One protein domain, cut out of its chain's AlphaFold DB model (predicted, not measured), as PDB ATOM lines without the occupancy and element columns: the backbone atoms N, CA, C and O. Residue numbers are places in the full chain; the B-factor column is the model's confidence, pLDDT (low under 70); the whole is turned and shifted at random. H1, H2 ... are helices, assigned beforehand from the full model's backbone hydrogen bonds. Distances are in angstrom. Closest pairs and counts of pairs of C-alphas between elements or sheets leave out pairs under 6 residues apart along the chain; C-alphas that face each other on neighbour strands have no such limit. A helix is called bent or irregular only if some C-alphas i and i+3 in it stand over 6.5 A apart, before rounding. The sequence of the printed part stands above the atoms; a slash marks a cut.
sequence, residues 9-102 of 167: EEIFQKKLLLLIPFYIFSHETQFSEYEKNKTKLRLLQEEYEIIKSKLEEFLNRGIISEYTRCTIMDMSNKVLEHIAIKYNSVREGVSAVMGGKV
ATOM      1  N   GLU A   9       4.282 -45.863 -17.871       91.00
ATOM      2  CA  GLU A   9       3.707 -46.435 -19.086       91.00
ATOM      3  C   GLU A   9       4.605 -46.208 -20.303       91.00
ATOM      4  O   GLU A   9       4.909 -47.159 -21.027       91.00
ATOM      5  N   GLU A  10       5.067 -44.973 -20.511       92.75
ATOM      6  CA  GLU A  10       5.936 -44.631 -21.637       92.75
ATOM      7  C   GLU A  10       7.280 -45.353 -21.573       92.75
ATOM      8  O   GLU A  10       7.788 -45.781 -22.612       92.75
ATOM      9  N   ILE A  11       7.841 -45.516 -20.369       94.06
ATOM     10  CA  ILE A  11       9.097 -46.243 -20.156       94.06
ATOM     11  C   ILE A  11       8.977 -47.673 -20.687       94.06
ATOM     12  O   ILE A  11       9.826 -48.119 -21.463       94.06
ATOM     13  N   PHE A  12       7.907 -48.385 -20.328       93.75
ATOM     14  CA  PHE A  12       7.701 -49.757 -20.791       93.75
ATOM     15  C   PHE A  12       7.317 -49.830 -22.274       93.75
ATOM     16  O   PHE A  12       7.854 -50.673 -22.994       93.75
ATOM     17  N   GLN A  13       6.450 -48.937 -22.763       92.75
ATOM     18  CA  GLN A  13       6.034 -48.914 -24.172       92.75
ATOM     19  C   GLN A  13       7.209 -48.663 -25.121       92.75
ATOM     20  O   GLN A  13       7.349 -49.345 -26.136       92.75
ATOM     21  N   LYS A  14       8.083 -47.711 -24.777       93.06
ATOM     22  CA  LYS A  14       9.266 -47.355 -25.576       93.06
ATOM     23  C   LYS A  14      10.483 -48.235 -25.265       93.06
ATOM     24  O   LYS A  14      11.549 -48.001 -25.825       93.06
ATOM     25  N   LYS A  15      10.344 -49.237 -24.382       92.44
ATOM     26  CA  LYS A  15      11.429 -50.110 -23.893       92.44
ATOM     27  C   LYS A  15      12.626 -49.338 -23.315       92.44
ATOM     28  O   LYS A  15      13.763 -49.799 -23.373       92.44
ATOM     29  N   LEU A  16      12.378 -48.182 -22.705       94.19
ATOM     30  CA  LEU A  16      13.395 -47.328 -22.088       94.19
ATOM     31  C   LEU A  16      13.700 -47.772 -20.649       94.19
ATOM     32  O   LEU A  16      13.781 -46.949 -19.745       94.19
ATOM     33  N   LEU A  17      13.850 -49.078 -20.413       94.19
ATOM     34  CA  LEU A  17      13.861 -49.668 -19.065       94.19
ATOM     35  C   LEU A  17      14.989 -49.147 -18.158       94.19
ATOM     36  O   LEU A  17      14.839 -49.110 -16.941       94.19
ATOM     37  N   LEU A  18      16.095 -48.681 -18.745       92.81
ATOM     38  CA  LEU A  18      17.186 -48.018 -18.017       92.81
ATOM     39  C   LEU A  18      16.756 -46.704 -17.346       92.81
ATOM     40  O   LEU A  18      17.480 -46.198 -16.495       92.81
ATOM     41  N   LEU A  19      15.591 -46.156 -17.704       93.44
ATOM     42  CA  LEU A  19      15.006 -44.978 -17.068       93.44
ATOM     43  C   LEU A  19      14.227 -45.301 -15.786       93.44
ATOM     44  O   LEU A  19      13.898 -44.374 -15.057       93.44
ATOM     45  N   ILE A  20      13.966 -46.573 -15.461       93.81
ATOM     46  CA  ILE A  20      13.222 -46.958 -14.246       93.81
ATOM     47  C   ILE A  20      13.891 -46.428 -12.958       93.81
ATOM     48  O   ILE A  20      13.200 -45.801 -12.155       93.81
ATOM     49  N   PRO A  21      15.221 -46.551 -12.757       91.00
ATOM     50  CA  PRO A  21      15.870 -45.952 -11.588       91.00
ATOM     51  C   PRO A  21      15.738 -44.420 -11.545       91.00
ATOM     52  O   PRO A  21      15.642 -43.838 -10.471       91.00
ATOM     53  N   PHE A  22      15.697 -43.753 -12.704       89.62
ATOM     54  CA  PHE A  22      15.513 -42.300 -12.803       89.62
ATOM     55  C   PHE A  22      14.074 -41.874 -12.516       89.62
ATOM     56  O   PHE A  22      13.846 -40.829 -11.916       89.62
ATOM     57  N   TYR A  23      13.110 -42.696 -12.916       90.62
ATOM     58  CA  TYR A  23      11.708 -42.511 -12.583       90.62
ATOM     59  C   TYR A  23      11.497 -42.537 -11.065       90.62
ATOM     60  O   TYR A  23      10.844 -41.649 -10.523       90.62
ATOM     61  N   ILE A  24      12.160 -43.463 -10.366       88.75
ATOM     62  CA  ILE A  24      12.129 -43.568  -8.901       88.75
ATOM     63  C   ILE A  24      12.568 -42.270  -8.204       88.75
ATOM     64  O   ILE A  24      11.963 -41.881  -7.205       88.75
ATOM     65  N   PHE A  25      13.564 -41.554  -8.743       86.88
ATOM     66  CA  PHE A  25      13.988 -40.259  -8.189       86.88
ATOM     67  C   PHE A  25      12.857 -39.226  -8.129       86.88
ATOM     68  O   PHE A  25      12.881 -38.347  -7.271       86.88
ATOM     69  N   SER A  26      11.850 -39.317  -9.005       86.31
ATOM     70  CA  SER A  26      10.731 -38.369  -9.001       86.31
ATOM     71  C   SER A  26       9.926 -38.396  -7.694       86.31
ATOM     72  O   SER A  26       9.391 -37.364  -7.283       86.31
ATOM     73  N   HIS A  27       9.927 -39.529  -6.985       88.31
ATOM     74  CA  HIS A  27       9.220 -39.695  -5.719       88.31
ATOM     75  C   HIS A  27       9.947 -39.078  -4.516       88.31
ATOM     76  O   HIS A  27       9.320 -38.903  -3.470       88.31
ATOM     77  N   GLU A  28      11.230 -38.708  -4.642       88.19
ATOM     78  CA  GLU A  28      12.065 -38.218  -3.531       88.19
ATOM     79  C   GLU A  28      11.410 -37.049  -2.778       88.19
ATOM     80  O   GLU A  28      11.391 -37.007  -1.546       88.19
ATOM     81  N   THR A  29      10.794 -36.125  -3.520       88.31
ATOM     82  CA  THR A  29      10.131 -34.939  -2.951       88.31
ATOM     83  C   THR A  29       8.935 -35.276  -2.051       88.31
ATOM     84  O   THR A  29       8.593 -34.495  -1.163       88.31
ATOM     85  N   GLN A  30       8.324 -36.451  -2.229       90.00
ATOM     86  CA  GLN A  30       7.118 -36.895  -1.526       90.00
ATOM     87  C   GLN A  30       7.410 -37.882  -0.386       90.00
ATOM     88  O   GLN A  30       6.505 -38.239   0.369       90.00
ATOM     89  N   PHE A  31       8.667 -38.291  -0.186       91.25
ATOM     90  CA  PHE A  31       9.034 -39.285   0.831       91.25
ATOM     91  C   PHE A  31       8.642 -38.892   2.254       91.25
ATOM     92  O   PHE A  31       8.199 -39.737   3.029       91.25
ATOM     93  N   SER A  32       8.727 -37.601   2.583       91.12
ATOM     94  CA  SER A  32       8.288 -37.098   3.889       91.12
ATOM     95  C   SER A  32       6.795 -37.325   4.155       91.12
ATOM     96  O   SER A  32       6.391 -37.473   5.313       91.12
ATOM     97  N   GLU A  33       5.978 -37.384   3.100       92.00
ATOM     98  CA  GLU A  33       4.559 -37.709   3.189       92.00
ATOM     99  C   GLU A  33       4.340 -39.218   3.293       92.00
ATOM    100  O   GLU A  33       3.531 -39.649   4.112       92.00
ATOM    101  N   TYR A  34       5.067 -40.016   2.506       91.19
ATOM    102  CA  TYR A  34       4.992 -41.481   2.556       91.19
ATOM    103  C   TYR A  34       5.368 -42.028   3.931       91.19
ATOM    104  O   TYR A  34       4.680 -42.901   4.451       91.19
ATOM    105  N   GLU A  35       6.384 -41.448   4.569       90.69
ATOM    106  CA  GLU A  35       6.827 -41.851   5.905       90.69
ATOM    107  C   GLU A  35       5.730 -41.672   6.970       90.69
ATOM    108  O   GLU A  35       5.653 -42.429   7.934       90.69
ATOM    109  N   LYS A  36       4.851 -40.676   6.799       92.31
ATOM    110  CA  LYS A  36       3.785 -40.350   7.761       92.31
ATOM    111  C   LYS A  36       2.428 -40.933   7.372       92.31
ATOM    112  O   LYS A  36       1.548 -41.053   8.223       92.31
ATOM    113  N   ASN A  37       2.231 -41.270   6.098       94.06
ATOM    114  CA  ASN A  37       0.950 -41.698   5.550       94.06
ATOM    115  C   ASN A  37       1.052 -43.094   4.924       94.06
ATOM    116  O   ASN A  37       1.467 -43.257   3.776       94.06
ATOM    117  N   LYS A  38       0.560 -44.092   5.666       91.62
ATOM    118  CA  LYS A  38       0.542 -45.499   5.242       91.62
ATOM    119  C   LYS A  38      -0.194 -45.734   3.921       91.62
ATOM    120  O   LYS A  38       0.215 -46.600   3.158       91.62
ATOM    121  N   THR A  39      -1.254 -44.980   3.632       93.56
ATOM    122  CA  THR A  39      -2.002 -45.120   2.374       93.56
ATOM    123  C   THR A  39      -1.159 -44.669   1.187       93.56
ATOM    124  O   THR A  39      -1.099 -45.366   0.181       93.56
ATOM    125  N   LYS A  40      -0.455 -43.537   1.311       92.44
ATOM    126  CA  LYS A  40       0.437 -43.063   0.244       92.44
ATOM    127  C   LYS A  40       1.661 -43.971   0.075       92.44
ATOM    128  O   LYS A  40       2.043 -44.255  -1.052       92.44
ATOM    129  N   LEU A  41       2.228 -44.476   1.174       91.56
ATOM    130  CA  LEU A  41       3.290 -45.484   1.118       91.56
ATOM    131  C   LEU A  41       2.832 -46.751   0.381       91.56
ATOM    132  O   LEU A  41       3.581 -47.297  -0.420       91.56
ATOM    133  N   ARG A  42       1.591 -47.192   0.605       92.12
ATOM    134  CA  ARG A  42       1.036 -48.356  -0.087       92.12
ATOM    135  C   ARG A  42       0.908 -48.145  -1.595       92.12
ATOM    136  O   ARG A  42       1.241 -49.053  -2.342       92.12
ATOM    137  N   LEU A  43       0.502 -46.954  -2.039       91.75
ATOM    138  CA  LEU A  43       0.472 -46.620  -3.470       91.75
ATOM    139  C   LEU A  43       1.871 -46.708  -4.099       91.75
ATOM    140  O   LEU A  43       2.021 -47.284  -5.171       91.75
ATOM    141  N   LEU A  44       2.898 -46.218  -3.396       91.56
ATOM    142  CA  LEU A  44       4.287 -46.372  -3.831       91.56
ATOM    143  C   LEU A  44       4.674 -47.859  -3.927       91.56
ATOM    144  O   LEU A  44       5.262 -48.282  -4.913       91.56
ATOM    145  N   GLN A  45       4.323 -48.681  -2.937       91.75
ATOM    146  CA  GLN A  45       4.605 -50.122  -2.980       91.75
ATOM    147  C   GLN A  45       3.914 -50.823  -4.161       91.75
ATOM    148  O   GLN A  45       4.534 -51.653  -4.823       91.75
ATOM    149  N   GLU A  46       2.655 -50.479  -4.442       92.62
ATOM    150  CA  GLU A  46       1.891 -51.015  -5.577       92.62
ATOM    151  C   GLU A  46       2.551 -50.658  -6.914       92.62
ATOM    152  O   GLU A  46       2.675 -51.505  -7.798       92.62
ATOM    153  N   GLU A  47       3.059 -49.437  -7.042       92.44
ATOM    154  CA  GLU A  47       3.799 -48.990  -8.218       92.44
ATOM    155  C   GLU A  47       5.099 -49.778  -8.444       92.44
ATOM    156  O   GLU A  47       5.387 -50.214  -9.562       92.44
ATOM    157  N   TYR A  48       5.853 -50.054  -7.380       91.69
ATOM    158  CA  TYR A  48       7.032 -50.917  -7.466       91.69
ATOM    159  C   TYR A  48       6.682 -52.369  -7.813       91.69
ATOM    160  O   TYR A  48       7.424 -53.019  -8.554       91.69
ATOM    161  N   GLU A  49       5.540 -52.881  -7.350       91.81
ATOM    162  CA  GLU A  49       5.076 -54.219  -7.732       91.81
ATOM    163  C   GLU A  49       4.693 -54.265  -9.221       91.81
ATOM    164  O   GLU A  49       4.989 -55.248  -9.905       91.81
ATOM    165  N   ILE A  50       4.120 -53.183  -9.764       93.00
ATOM    166  CA  ILE A  50       3.854 -53.041 -11.205       93.00
ATOM    167  C   ILE A  50       5.165 -53.066 -11.997       93.00
ATOM    168  O   ILE A  50       5.255 -53.778 -13.001       93.00
ATOM    169  N   ILE A  51       6.188 -52.326 -11.552       93.69
ATOM    170  CA  ILE A  51       7.519 -52.324 -12.180       93.69
ATOM    171  C   ILE A  51       8.072 -53.747 -12.241       93.69
ATOM    172  O   ILE A  51       8.426 -54.236 -13.317       93.69
ATOM    173  N   LYS A  52       8.111 -54.424 -11.093       92.38
ATOM    174  CA  LYS A  52       8.611 -55.793 -10.967       92.38
ATOM    175  C   LYS A  52       7.835 -56.767 -11.854       92.38
ATOM    176  O   LYS A  52       8.450 -57.522 -12.604       92.38
ATOM    177  N   SER A  53       6.505 -56.702 -11.834       92.94
ATOM    178  CA  SER A  53       5.637 -57.577 -12.631       92.94
ATOM    179  C   SER A  53       5.850 -57.387 -14.133       92.94
ATOM    180  O   SER A  53       5.951 -58.363 -14.874       92.94
ATOM    181  N   LYS A  54       5.987 -56.141 -14.603       95.12
ATOM    182  CA  LYS A  54       6.264 -55.861 -16.021       95.12
ATOM    183  C   LYS A  54       7.659 -56.320 -16.448       95.12
ATOM    184  O   LYS A  54       7.819 -56.824 -17.559       95.12
ATOM    185  N   LEU A  55       8.669 -56.183 -15.586       94.56
ATOM    186  CA  LEU A  55      10.002 -56.734 -15.852       94.56
ATOM    187  C   LEU A  55       9.971 -58.269 -15.929       94.56
ATOM    188  O   LEU A  55      10.614 -58.844 -16.804       94.56
ATOM    189  N   GLU A  56       9.193 -58.933 -15.070       92.75
ATOM    190  CA  GLU A  56       8.964 -60.383 -15.150       92.75
ATOM    191  C   GLU A  56       8.235 -60.790 -16.432       92.75
ATOM    192  O   GLU A  56       8.630 -61.760 -17.075       92.75
ATOM    193  N   GLU A  57       7.226 -60.031 -16.864       94.94
ATOM    194  CA  GLU A  57       6.559 -60.266 -18.147       94.94
ATOM    195  C   GLU A  57       7.548 -60.162 -19.317       94.94
ATOM    196  O   GLU A  57       7.568 -61.019 -20.202       94.94
ATOM    197  N   PHE A  58       8.402 -59.136 -19.321       95.94
ATOM    198  CA  PHE A  58       9.388 -58.935 -20.381       95.94
ATOM    199  C   PHE A  58      10.435 -60.049 -20.406       95.94
ATOM    200  O   PHE A  58      10.816 -60.488 -21.494       95.94
ATOM    201  N   LEU A  59      10.861 -60.531 -19.237       93.88
ATOM    202  CA  LEU A  59      11.734 -61.696 -19.117       93.88
ATOM    203  C   LEU A  59      11.055 -62.950 -19.686       93.88
ATOM    204  O   LEU A  59      11.615 -63.616 -20.551       93.88
ATOM    205  N   ASN A  60       9.820 -63.236 -19.263       94.00
ATOM    206  CA  ASN A  60       9.069 -64.417 -19.702       94.00
ATOM    207  C   ASN A  60       8.802 -64.418 -21.216       94.00
ATOM    208  O   ASN A  60       8.736 -65.474 -21.840       94.00
ATOM    209  N   ARG A  61       8.671 -63.232 -21.818       95.75
ATOM    210  CA  ARG A  61       8.516 -63.047 -23.269       95.75
ATOM    211  C   ARG A  61       9.844 -63.072 -24.036       95.75
ATOM    212  O   ARG A  61       9.821 -62.939 -25.257       95.75
ATOM    213  N   GLY A  62      10.983 -63.188 -23.351       93.75
ATOM    214  CA  GLY A  62      12.316 -63.140 -23.957       93.75
ATOM    215  C   GLY A  62      12.699 -61.766 -24.517       93.75
ATOM    216  O   GLY A  62      13.590 -61.674 -25.355       93.75
ATOM    217  N   ILE A  63      12.019 -60.692 -24.093       95.44
ATOM    218  CA  ILE A  63      12.328 -59.315 -24.514       95.44
ATOM    219  C   ILE A  63      13.607 -58.824 -23.830       95.44
ATOM    220  O   ILE A  63      14.363 -58.055 -24.422       95.44
ATOM    221  N   ILE A  64      13.830 -59.254 -22.587       95.81
ATOM    222  CA  ILE A  64      15.031 -58.961 -21.801       95.81
ATOM    223  C   ILE A  64      15.600 -60.253 -21.214       95.81
ATOM    224  O   ILE A  64      14.868 -61.223 -21.028       95.81
ATOM    225  N   SER A  65      16.895 -60.252 -20.908       94.88
ATOM    226  CA  SER A  65      17.551 -61.354 -20.198       94.88
ATOM    227  C   SER A  65      17.325 -61.275 -18.689       94.88
ATOM    228  O   SER A  65      16.956 -60.221 -18.153       94.88
ATOM    229  N   GLU A  66      17.619 -62.374 -17.991       93.88
ATOM    230  CA  GLU A  66      17.644 -62.396 -16.523       93.88
ATOM    231  C   GLU A  66      18.622 -61.337 -15.992       93.88
ATOM    232  O   GLU A  66      18.300 -60.581 -15.079       93.88
ATOM    233  N   TYR A  67      19.783 -61.199 -16.643       93.19
ATOM    234  CA  TYR A  67      20.776 -60.187 -16.288       93.19
ATOM    235  C   TYR A  67      20.200 -58.769 -16.339       93.19
ATOM    236  O   TYR A  67      20.378 -57.996 -15.395       93.19
ATOM    237  N   THR A  68      19.484 -58.416 -17.411       94.44
ATOM    238  CA  THR A  68      18.874 -57.088 -17.552       94.44
ATOM    239  C   THR A  68      17.805 -56.843 -16.489       94.44
ATOM    240  O   THR A  68      17.800 -55.770 -15.886       94.44
ATOM    241  N   ARG A  69      16.935 -57.826 -16.220       93.44
ATOM    242  CA  ARG A  69      15.923 -57.745 -15.155       93.44
ATOM    243  C   ARG A  69      16.576 -57.476 -13.797       93.44
ATOM    244  O   ARG A  69      16.238 -56.472 -13.168       93.44
ATOM    245  N   CYS A  70      17.512 -58.329 -13.374       91.31
ATOM    246  CA  CYS A  70      18.211 -58.191 -12.093       91.31
ATOM    247  C   CYS A  70      18.925 -56.840 -12.001       91.31
ATOM    248  O   CYS A  70      18.739 -56.117 -11.033       91.31
ATOM    249  N   THR A  71      19.635 -56.431 -13.056       92.38
ATOM    250  CA  THR A  71      20.348 -55.144 -13.091       92.38
ATOM    251  C   THR A  71      19.405 -53.959 -12.867       92.38
ATOM    252  O   THR A  71      19.708 -53.067 -12.078       92.38
ATOM    253  N   ILE A  72      18.241 -53.932 -13.526       93.62
ATOM    254  CA  ILE A  72      17.264 -52.847 -13.343       93.62
ATOM    255  C   ILE A  72      16.703 -52.854 -11.919       93.62
ATOM    256  O   ILE A  72      16.590 -51.785 -11.314       93.62
ATOM    257  N   MET A  73      16.365 -54.028 -11.379       91.44
ATOM    258  CA  MET A  73      15.862 -54.156 -10.009       91.44
ATOM    259  C   MET A  73      16.904 -53.705  -8.979       91.44
ATOM    260  O   MET A  73      16.580 -52.909  -8.099       91.44
ATOM    261  N   ASP A  74      18.157 -54.126  -9.137       90.06
ATOM    262  CA  ASP A  74      19.263 -53.786  -8.240       90.06
ATOM    263  C   ASP A  74      19.581 -52.291  -8.278       90.06
ATOM    264  O   ASP A  74      19.699 -51.657  -7.230       90.06
ATOM    265  N   MET A  75      19.655 -51.688  -9.469       91.44
ATOM    266  CA  MET A  75      19.849 -50.240  -9.596       91.44
ATOM    267  C   MET A  75      18.690 -49.462  -8.968       91.44
ATOM    268  O   MET A  75      18.918 -48.474  -8.273       91.44
ATOM    269  N   SER A  76      17.455 -49.915  -9.182       90.94
ATOM    270  CA  SER A  76      16.249 -49.300  -8.615       90.94
ATOM    271  C   SER A  76      16.253 -49.350  -7.086       90.94
ATOM    272  O   SER A  76      15.999 -48.335  -6.433       90.94
ATOM    273  N   ASN A  77      16.615 -50.503  -6.516       88.06
ATOM    274  CA  ASN A  77      16.804 -50.672  -5.077       88.06
ATOM    275  C   ASN A  77      17.918 -49.780  -4.551       88.06
ATOM    276  O   ASN A  77      17.748 -49.117  -3.531       88.06
ATOM    277  N   LYS A  78      19.042 -49.712  -5.267       89.38
ATOM    278  CA  LYS A  78      20.183 -48.921  -4.823       89.38
ATOM    279  C   LYS A  78      19.881 -47.433  -4.806       89.38
ATOM    280  O   LYS A  78      20.237 -46.753  -3.847       89.38
ATOM    281  N   VAL A  79      19.199 -46.935  -5.836       89.50
ATOM    282  CA  VAL A  79      18.713 -45.553  -5.864       89.50
ATOM    283  C   VAL A  79      17.840 -45.303  -4.643       89.50
ATOM    284  O   VAL A  79      18.164 -44.412  -3.861       89.50
ATOM    285  N   LEU A  80      16.806 -46.123  -4.434       88.25
ATOM    286  CA  LEU A  80      15.898 -45.997  -3.297       88.25
ATOM    287  C   LEU A  80      16.646 -45.969  -1.956       88.25
ATOM    288  O   LEU A  80      16.387 -45.078  -1.154       88.25
ATOM    289  N   GLU A  81      17.566 -46.905  -1.704       87.38
ATOM    290  CA  GLU A  81      18.362 -46.945  -0.467       87.38
ATOM    291  C   GLU A  81      19.066 -45.613  -0.187       87.38
ATOM    292  O   GLU A  81      19.123 -45.168   0.962       87.38
ATOM    293  N   HIS A  82      19.590 -44.973  -1.236       89.31
ATOM    294  CA  HIS A  82      20.287 -43.698  -1.128       89.31
ATOM    295  C   HIS A  82      19.333 -42.524  -0.881       89.31
ATOM    296  O   HIS A  82      19.579 -41.732   0.030       89.31
ATOM    297  N   ILE A  83      18.248 -42.405  -1.653       88.94
ATOM    298  CA  ILE A  83      17.321 -41.266  -1.526       88.94
ATOM    299  C   ILE A  83      16.390 -41.386  -0.308       88.94
ATOM    300  O   ILE A  83      15.953 -40.380   0.249       88.94
ATOM    301  N   ALA A  84      16.128 -42.605   0.170       90.12
ATOM    302  CA  ALA A  84      15.266 -42.882   1.318       90.12
ATOM    303  C   ALA A  84      16.031 -43.020   2.650       90.12
ATOM    304  O   ALA A  84      15.472 -43.509   3.630       90.12
ATOM    305  N   ILE A  85      17.296 -42.584   2.740       90.00
ATOM    306  CA  ILE A  85      18.163 -42.841   3.910       90.00
ATOM    307  C   ILE A  85      17.586 -42.347   5.253       90.00
ATOM    308  O   ILE A  85      17.885 -42.916   6.300       90.00
ATOM    309  N   LYS A  86      16.745 -41.302   5.226       92.56
ATOM    310  CA  LYS A  86      16.069 -40.722   6.406       92.56
ATOM    311  C   LYS A  86      14.635 -41.230   6.611       92.56
ATOM    312  O   LYS A  86      13.974 -40.792   7.550       92.56
ATOM    313  N   TYR A  87      14.151 -42.107   5.737       92.31
ATOM    314  CA  TYR A  87      12.758 -42.538   5.645       92.31
ATOM    315  C   TYR A  87      12.697 -44.065   5.762       92.31
ATOM    316  O   TYR A  87      12.674 -44.790   4.764       92.31
ATOM    317  N   ASN A  88      12.758 -44.564   7.001       90.19
ATOM    318  CA  ASN A  88      12.855 -46.000   7.273       90.19
ATOM    319  C   ASN A  88      11.626 -46.758   6.764       90.19
ATOM    320  O   ASN A  88      11.789 -47.808   6.150       90.19
ATOM    321  N   SER A  89      10.422 -46.213   6.955       89.31
ATOM    322  CA  SER A  89       9.180 -46.860   6.518       89.31
ATOM    323  C   SER A  89       9.114 -46.962   4.995       89.31
ATOM    324  O   SER A  89       8.702 -47.991   4.461       89.31
ATOM    325  N   VAL A  90       9.569 -45.922   4.286       88.50
ATOM    326  CA  VAL A  90       9.697 -45.945   2.818       88.50
ATOM    327  C   VAL A  90      10.698 -47.009   2.375       88.50
ATOM    328  O   VAL A  90      10.382 -47.837   1.518       88.50
ATOM    329  N   ARG A  91      11.891 -47.024   2.984       89.81
ATOM    330  CA  ARG A  91      12.954 -47.976   2.643       89.81
ATOM    331  C   ARG A  91      12.507 -49.420   2.863       89.81
ATOM    332  O   ARG A  91      12.653 -50.240   1.964       89.81
ATOM    333  N   GLU A  92      11.957 -49.728   4.033       87.56
ATOM    334  CA  GLU A  92      11.488 -51.075   4.378       87.56
ATOM    335  C   GLU A  92      10.306 -51.498   3.507       87.56
ATOM    336  O   GLU A  92      10.292 -52.610   2.976       87.56
ATOM    337  N   GLY A  93       9.342 -50.596   3.304       85.31
ATOM    338  CA  GLY A  93       8.138 -50.881   2.538       85.31
ATOM    339  C   GLY A  93       8.436 -51.261   1.090       85.31
ATOM    340  O   GLY A  93       7.870 -52.230   0.584       85.31
ATOM    341  N   VAL A  94       9.330 -50.530   0.430       82.94
ATOM    342  CA  VAL A  94       9.666 -50.789  -0.972       82.94
ATOM    343  C   VAL A  94      10.720 -51.897  -1.115       82.94
ATOM    344  O   VAL A  94      10.629 -52.711  -2.035       82.94
ATOM    345  N   SER A  95      11.674 -52.010  -0.183       82.94
ATOM    346  CA  SER A  95      12.644 -53.119  -0.178       82.94
ATOM    347  C   SER A  95      11.949 -54.484  -0.087       82.94
ATOM    348  O   SER A  95      12.341 -55.419  -0.786       82.94
ATOM    349  N   ALA A  96      10.851 -54.586   0.672       83.50
ATOM    350  CA  ALA A  96      10.037 -55.800   0.741       83.50
ATOM    351  C   ALA A  96       9.425 -56.218  -0.614       83.50
ATOM    352  O   ALA A  96       9.291 -57.410  -0.883       83.50
ATOM    353  N   VAL A  97       9.088 -55.258  -1.481       83.56
ATOM    354  CA  VAL A  97       8.527 -55.515  -2.821       83.56
ATOM    355  C   VAL A  97       9.604 -56.026  -3.781       83.56
ATOM    356  O   VAL A  97       9.388 -56.976  -4.543       83.56
ATOM    357  N   MET A  98      10.786 -55.413  -3.718       76.69
ATOM    358  CA  MET A  98      11.846 -55.583  -4.710       76.69
ATOM    359  C   MET A  98      12.912 -56.629  -4.340       76.69
ATOM    360  O   MET A  98      13.597 -57.116  -5.233       76.69
ATOM    361  N   GLY A  99      13.080 -56.981  -3.061       65.94
ATOM    362  CA  GLY A  99      14.178 -57.831  -2.563       65.94
ATOM    363  C   GLY A  99      13.818 -59.289  -2.242       65.94
ATOM    364  O   GLY A  99      14.649 -60.023  -1.718       65.94
ATOM    365  N   GLY A 100      12.587 -59.732  -2.513       63.06
ATOM    366  CA  GLY A 100      12.045 -60.994  -1.982       63.06
ATOM    367  C   GLY A 100      12.375 -62.300  -2.729       63.06
ATOM    368  O   GLY A 100      11.719 -63.303  -2.450       63.06
ATOM    369  N   LYS A 101      13.310 -62.334  -3.694       61.84
ATOM    370  CA  LYS A 101      13.533 -63.519  -4.561       61.84
ATOM    371  C   LYS A 101      14.872 -64.223  -4.300       61.84
ATOM    372  O   LYS A 101      15.845 -63.620  -3.857       61.84
ATOM    373  N   VAL A 102      14.914 -65.529  -4.572       61.66
ATOM    374  CA  VAL A 102      16.105 -66.380  -4.401       61.66
ATOM    375  C   VAL A 102      17.144 -66.063  -5.486       61.66
ATOM    376  O   VAL A 102      17.040 -66.552  -6.611       61.66
TER     377      VAL A 102
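What this domain is: This is residues 9 to 102 of the 167 residues of an uncharacterized protein of Acetatifactor muris (UniProt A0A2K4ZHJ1). The model is an up-and-down bundle of four helices, H2, H3, H4 and H5, each running against the one before it, with the short helix H1 at the first end of H2. H3 is the longest helix; the shorter H5 packs on H3 and H4, while H2 packs mainly on H4 and meets H3 and H5 only at its last residues, 31 to 34. The printed part has 94 residues with five named helices in the order H1, H2, H3, H4, H5 and no named strand; its class is all helix. It is compact, with a radius of gyration of the C-alphas of 13.1 A and spans of 40 by 29 by 22 A.

How they stand to each other: H1, residues 9 to 13, and H2, residues 17 to 34, only just touch, and only at the corner by their tight link, with 3 pairs of C-alphas within 8 A; the closest are those of Ile 11 and Leu 17, 6.0 A apart. H2 has a kink of 54 degrees near residue 28 and is irregular: C-alphas 29 and 32 are 7.4 A apart. H2 and H3, residues 38 to 60, only just touch, and only at the corner, with 3 such pairs; the closest C-alphas, of Tyr 34 and Leu 41, are 4.6 A apart. H2 touches H4, residues 66 to 83, at a shallow tilt of 29 degrees, the same way, with the C-alphas of Pro 21 and Ser 76 closest at 4.5 A. H3 and H4 form a helical hairpin at a shallow tilt of 20 degrees, closest at the C-alphas of Leu 55 and Arg 69, 6.0 A apart. H4 and H5, residues 88 to 98, form another at 4 degrees, closest at the C-alphas of Glu 81 and Arg 91, 6.3 A apart. H3 touches H5, the same way at a shallow tilt of 23 degrees, closest at the C-alphas of Gln 45 and Val 94, 5.5 A apart. H1 is apart from H4 and H5. Every O i to N i+4 pair is within hydrogen-bond range in H1, H3 and H4; in H5 it is 6 of 7, and in H2 4 of 14, beside 11 of 15 O i to N i+3 pairs.

Where its parts are: H1 begins at C-alpha 9, (3.707, -46.435, -19.086). H2 is 24.8 A from first to last C-alpha, H3 32.4 A, H4 25.9 A and H5 15.4 A. H3 begins at C-alpha 38, (0.542, -45.499, 5.242), and H5 ends at C-alpha 98, (11.846, -55.583, -4.710).

The domain as a whole: The C-alphas farthest apart, of Lys 36 and Gly 62, are 40.0 A from each other. The printed part has no cut, and the four links between helices are tight. The mean pLDDT of the printed part is 90.0, with residues 99 to 102 under 70.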